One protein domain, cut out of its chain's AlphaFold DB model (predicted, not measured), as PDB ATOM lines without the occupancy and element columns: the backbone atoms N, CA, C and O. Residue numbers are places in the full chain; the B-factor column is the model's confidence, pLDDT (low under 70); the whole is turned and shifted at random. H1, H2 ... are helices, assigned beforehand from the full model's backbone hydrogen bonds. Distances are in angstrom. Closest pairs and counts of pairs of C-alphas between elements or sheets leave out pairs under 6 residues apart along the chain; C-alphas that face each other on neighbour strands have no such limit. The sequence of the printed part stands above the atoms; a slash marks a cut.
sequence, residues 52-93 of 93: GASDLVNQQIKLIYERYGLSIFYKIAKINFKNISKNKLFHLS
ATOM      1  N   GLY A  52      43.968 -61.130  82.451       89.25
ATOM      2  CA  GLY A  52      44.014 -60.864  81.015       89.25
ATOM      3  C   GLY A  52      44.470 -59.445  80.677       89.25
ATOM      4  O   GLY A  52      45.277 -58.850  81.385       89.25
ATOM      5  N   ALA A  53      43.991 -58.933  79.545       86.75
ATOM      6  CA  ALA A  53      44.342 -57.609  79.025       86.75
ATOM      7  C   ALA A  53      43.149 -56.930  78.326       86.75
ATOM      8  O   ALA A  53      43.330 -56.173  77.375       86.75
ATOM      9  N   SER A  54      41.928 -57.248  78.767       89.06
ATOM     10  CA  SER A  54      40.699 -56.630  78.265       89.06
ATOM     11  C   SER A  54      40.544 -55.194  78.774       89.06
ATOM     12  O   SER A  54      41.286 -54.739  79.649       89.06
ATOM     13  N   ASP A  55      39.538 -54.477  78.275       88.88
ATOM     14  CA  ASP A  55      39.255 -53.112  78.731       88.88
ATOM     15  C   ASP A  55      38.869 -53.027  80.210       88.88
ATOM     16  O   ASP A  55      39.194 -52.041  80.868       88.88
ATOM     17  N   LEU A  56      38.301 -54.094  80.777       92.06
ATOM     18  CA  LEU A  56      38.059 -54.196  82.221       92.06
ATOM     19  C   LEU A  56      39.364 -54.129  83.026       92.06
ATOM     20  O   LEU A  56      39.414 -53.506  84.086       92.06
ATOM     21  N   VAL A  57      40.446 -54.723  82.510       92.81
ATOM     22  CA  VAL A  57      41.773 -54.636  83.136       92.81
ATOM     23  C   VAL A  57      42.310 -53.207  83.042       92.81
ATOM     24  O   VAL A  57      42.870 -52.706  84.012       92.81
ATOM     25  N   ASN A  58      42.090 -52.512  81.919       90.25
ATOM     26  CA  ASN A  58      42.482 -51.103  81.769       90.25
ATOM     27  C   ASN A  58      41.753 -50.200  82.781       90.25
ATOM     28  O   ASN A  58      42.383 -49.358  83.421       90.25
ATOM     29  N   GLN A  59      40.446 -50.403  82.964       91.56
ATOM     30  CA  GLN A  59      39.650 -49.677  83.962       91.56
ATOM     31  C   GLN A  59      40.156 -49.939  85.384       91.56
ATOM     32  O   GLN A  59      40.341 -49.004  86.161       91.56
ATOM     33  N   GLN A  60      40.452 -51.199  85.713       94.12
ATOM     34  CA  GLN A  60      41.020 -51.542  87.011       94.12
ATOM     35  C   GLN A  60      42.404 -50.912  87.232       94.12
ATOM     36  O   GLN A  60      42.673 -50.429  88.330       94.12
ATOM     37  N   ILE A  61      43.269 -50.877  86.214       92.81
ATOM     38  CA  ILE A  61      44.577 -50.208  86.298       92.81
ATOM     39  C   ILE A  61      44.397 -48.728  86.648       92.81
ATOM     40  O   ILE A  61      45.095 -48.240  87.535       92.81
ATOM     41  N   LYS A  62      43.440 -48.030  86.020       91.00
ATOM     42  CA  LYS A  62      43.143 -46.626  86.344       91.00
ATOM     43  C   LYS A  62      42.764 -46.457  87.820       91.00
ATOM     44  O   LYS A  62      43.400 -45.678  88.520       91.00
ATOM     45  N   LEU A  63      41.815 -47.258  88.308       92.62
ATOM     46  CA  LEU A  63      41.355 -47.203  89.703       92.62
ATOM     47  C   LEU A  63      42.472 -47.513  90.711       92.62
ATOM     48  O   LEU A  63      42.572 -46.889  91.767       92.62
ATOM     49  N   ILE A  64      43.331 -48.487  90.399       94.06
ATOM     50  CA  ILE A  64      44.477 -48.834  91.243       94.06
ATOM     51  C   ILE A  64      45.496 -47.690  91.256       94.06
ATOM     52  O   ILE A  64      46.022 -47.366  92.320       94.06
ATOM     53  N   TYR A  65      45.764 -47.073  90.103       92.31
ATOM     54  CA  TYR A  65      46.693 -45.951  89.997       92.31
ATOM     55  C   TYR A  65      46.206 -44.731  90.784       92.31
ATOM     56  O   TYR A  65      46.982 -44.156  91.542       92.31
ATOM     57  N   GLU A  66      44.925 -44.381  90.672       91.44
ATOM     58  CA  GLU A  66      44.318 -43.282  91.437       91.44
ATOM     59  C   GLU A  66      44.423 -43.506  92.951       91.44
ATOM     60  O   GLU A  66      44.619 -42.558  93.709       91.44
ATOM     61  N   ARG A  67      44.339 -44.765  93.402       93.19
ATOM     62  CA  ARG A  67      44.360 -45.109  94.829       93.19
ATOM     63  C   ARG A  67      45.760 -45.289  95.421       93.19
ATOM     64  O   ARG A  67      45.963 -44.974  96.590       93.19
ATOM     65  N   TYR A  68      46.703 -45.841  94.660       93.00
ATOM     66  CA  TYR A  68      47.999 -46.299  95.183       93.00
ATOM     67  C   TYR A  68      49.214 -45.754  94.413       93.00
ATOM     68  O   TYR A  68      50.356 -45.999  94.807       93.00
ATOM     69  N   GLY A  69      48.994 -45.024  93.319       90.75
ATOM     70  CA  GLY A  69      50.044 -44.522  92.437       90.75
ATOM     71  C   GLY A  69      50.739 -45.616  91.618       90.75
ATOM     72  O   GLY A  69      50.279 -46.751  91.509       90.75
ATOM     73  N   LEU A  70      51.877 -45.273  91.005       90.06
ATOM     74  CA  LEU A  70      52.599 -46.174  90.091       90.06
ATOM     75  C   LEU A  70      53.334 -47.322  90.810       90.06
ATOM     76  O   LEU A  70      53.557 -48.385  90.234       90.06
ATOM     77  N   SER A  71      53.744 -47.106  92.061       91.81
ATOM     78  CA  SER A  71      54.642 -48.006  92.799       91.81
ATOM     79  C   SER A  71      54.042 -49.398  93.027       91.81
ATOM     80  O   SER A  71      54.765 -50.394  92.979       91.81
ATOM     81  N   ILE A  72      52.719 -49.489  93.198       93.62
ATOM     82  CA  ILE A  72      52.015 -50.757  93.415       93.62
ATOM     83  C   ILE A  72      52.192 -51.732  92.243       93.62
ATOM     84  O   ILE A  72      52.326 -52.936  92.456       93.62
ATOM     85  N   PHE A  73      52.282 -51.232  91.006       93.12
ATOM     86  CA  PHE A  73      52.361 -52.075  89.811       93.12
ATOM     87  C   PHE A  73      53.667 -52.862  89.708       93.12
ATOM     88  O   PHE A  73      53.672 -53.918  89.084       93.12
ATOM     89  N   TYR A  74      54.740 -52.423  90.373       92.25
ATOM     90  CA  TYR A  74      55.975 -53.207  90.477       92.25
ATOM     91  C   TYR A  74      55.800 -54.481  91.311       92.25
ATOM     92  O   TYR A  74      56.586 -55.414  91.166       92.25
ATOM     93  N   LYS A  75      54.773 -54.530  92.170       93.12
ATOM     94  CA  LYS A  75      54.433 -55.709  92.976       93.12
ATOM     95  C   LYS A  75      53.409 -56.598  92.284       93.12
ATOM     96  O   LYS A  75      53.528 -57.816  92.342       93.12
ATOM     97  N   ILE A  76      52.401 -55.993  91.651       94.00
ATOM     98  CA  ILE A  76      51.207 -56.727  91.207       94.00
ATOM     99  C   ILE A  76      51.123 -56.964  89.695       94.00
ATOM    100  O   ILE A  76      50.210 -57.655  89.247       94.00
ATOM    101  N   ALA A  77      52.017 -56.383  88.887       92.50
ATOM    102  CA  ALA A  77      51.856 -56.397  87.438       92.50
ATOM    103  C   ALA A  77      53.169 -56.456  86.640       92.50
ATOM    104  O   ALA A  77      54.266 -56.192  87.123       92.50
ATOM    105  N   LYS A  78      53.039 -56.793  85.351       89.94
ATOM    106  CA  LYS A  78      54.137 -56.752  84.377       89.94
ATOM    107  C   LYS A  78      54.255 -55.340  83.804       89.94
ATOM    108  O   LYS A  78      53.576 -55.006  82.837       89.94
ATOM    109  N   ILE A  79      55.147 -54.536  84.372       88.69
ATOM    110  CA  ILE A  79      55.297 -53.103  84.059       88.69
ATOM    111  C   ILE A  79      55.572 -52.780  82.576       88.69
ATOM    112  O   ILE A  79      55.227 -51.699  82.116       88.69
ATOM    113  N   ASN A  80      56.136 -53.716  81.803       86.25
ATOM    114  CA  ASN A  80      56.425 -53.520  80.375       86.25
ATOM    115  C   ASN A  80      55.191 -53.692  79.466       86.25
ATOM    116  O   ASN A  80      55.306 -53.571  78.246       86.25
ATOM    117  N   PHE A  81      54.017 -54.022  80.013       82.69
ATOM    118  CA  PHE A  81      52.812 -54.142  79.199       82.69
ATOM    119  C   PHE A  81      52.304 -52.770  78.738       82.69
ATOM    120  O   PHE A  81      52.317 -51.790  79.479       82.69
ATOM    121  N   LYS A  82      51.763 -52.719  77.512       84.06
ATOM    122  CA  LYS A  82      51.205 -51.490  76.916       84.06
ATOM    123  C   LYS A  82      50.107 -50.848  77.774       84.06
ATOM    124  O   LYS A  82      49.977 -49.627  77.769       84.06
ATOM    125  N   ASN A  83      49.335 -51.644  78.515       81.94
ATOM    126  CA  ASN A  83      48.285 -51.151  79.412       81.94
ATOM    127  C   ASN A  83      48.818 -50.462  80.682       81.94
ATOM    128  O   ASN A  83      48.070 -49.716  81.300       81.94
ATOM    129  N   ILE A  84      50.096 -50.655  81.029       79.31
ATOM    130  CA  ILE A  84      50.791 -50.016  82.164       79.31
ATOM    131  C   ILE A  84      51.817 -48.982  81.658       79.31
ATOM    132  O   ILE A  84      52.621 -48.431  82.407       79.31
ATOM    133  N   SER A  85      51.793 -48.661  80.361       72.56
ATOM    134  CA  SER A  85      52.665 -47.626  79.815       72.56
ATOM    135  C   SER A  85      52.346 -46.269  80.447       72.56
ATOM    136  O   SER A  85      51.196 -45.831  80.469       72.56
ATOM    137  N   LYS A  86      53.394 -45.592  80.935       60.97
ATOM    138  CA  LYS A  86      53.321 -44.255  81.544       60.97
ATOM    139  C   LYS A  86      52.454 -43.301  80.723       60.97
ATOM    140  O   LYS A  86      51.551 -42.693  81.273       60.97
ATOM    141  N   ASN A  87      52.652 -43.247  79.405       58.59
ATOM    142  CA  ASN A  87      51.875 -42.377  78.517       58.59
ATOM    143  C   ASN A  87      50.363 -42.632  78.620       58.59
ATOM    144  O   ASN A  87      49.585 -41.689  78.651       58.59
ATOM    145  N   LYS A  88      49.930 -43.894  78.734       64.19
ATOM    146  CA  LYS A  88      48.505 -44.230  78.849       64.19
ATOM    147  C   LYS A  88      47.934 -43.902  80.232       64.19
ATOM    148  O   LYS A  88      46.759 -43.583  80.321       64.19
ATOM    149  N   LEU A  89      48.758 -43.948  81.279       66.31
ATOM    150  CA  LEU A  89      48.384 -43.554  82.642       66.31
ATOM    151  C   LEU A  89      48.331 -42.024  82.819       66.31
ATOM    152  O   LEU A  89      47.408 -41.531  83.455       66.31
ATOM    153  N   PHE A  90      49.263 -41.272  82.221       56.41
ATOM    154  CA  PHE A  90      49.330 -39.804  82.320       56.41
ATOM    155  C   PHE A  90      48.286 -39.066  81.468       56.41
ATOM    156  O   PHE A  90      47.966 -37.923  81.765       56.41
ATOM    157  N   HIS A  91      47.723 -39.694  80.431       53.47
ATOM    158  CA  HIS A  91      46.597 -39.122  79.677       53.47
ATOM    159  C   HIS A  91      45.225 -39.350  80.346       53.47
ATOM    160  O   HIS A  91      44.203 -38.971  79.778       53.47
ATOM    161  N   LEU A  92      45.176 -40.010  81.511       52.78
ATOM    162  CA  LEU A  92      43.940 -40.303  82.255       52.78
ATOM    163  C   LEU A  92      43.712 -39.384  83.466       52.78
ATOM    164  O   LEU A  92      42.663 -39.525  84.104       52.78
ATOM    165  N   SER A  93      44.684 -38.516  83.768       45.00
ATOM    166  CA  SER A  93      44.661 -37.476  84.805       45.00
ATOM    167  C   SER A  93      44.227 -36.127  84.257       45.00
ATOM    168  O   SER A  93      44.681 -35.800  83.137       45.00
TER     169      SER A  93
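Overview. This is residues 52 to 93 of the 93 residues of an uncharacterized protein of 'Parthenium hysterophorus' phyllody phytoplasma (UniProt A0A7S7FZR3). One long helix, H1, makes one wall, and the rest of the printed part folds back beside it as a wide loop with two short helices, H2 and then H3, which comes near H1. The printed part has 42 residues and no named strand; its class is all helix. It is compact, with a radius of gyration of the C-alphas of 9.2 A, and spans 22 by 21 by 16 A.

Along the chain. Find C-alpha 55 at (39.255, -53.112, 78.731); from there H1 runs 19.8 A to residue 68. Next come H2, residues 73 to 76, 5.0 A, and H3, residues 86 to 90, 6.0 A, ending at C-alpha 90 at (49.330, -39.804, 82.320).

Arrangement. Look at Lys 62 and Leu 89, the closest C-alphas of H1 and H3, 7.1 A apart: these helices are close but not clearly touching. H1 and H2 are only just apart, their closest C-alphas at 8.3 A; H2 and H3 are apart. In H1 and H3 every O i to N i+4 pair is within hydrogen-bond range; H2 is too short for one.

Size, cuts and confidence. The farthest C-alphas, Gly 52 and Ser 93, are 23.7 A apart. The printed part has no cut and no long link; residues 86 to 93 have pLDDT under 70.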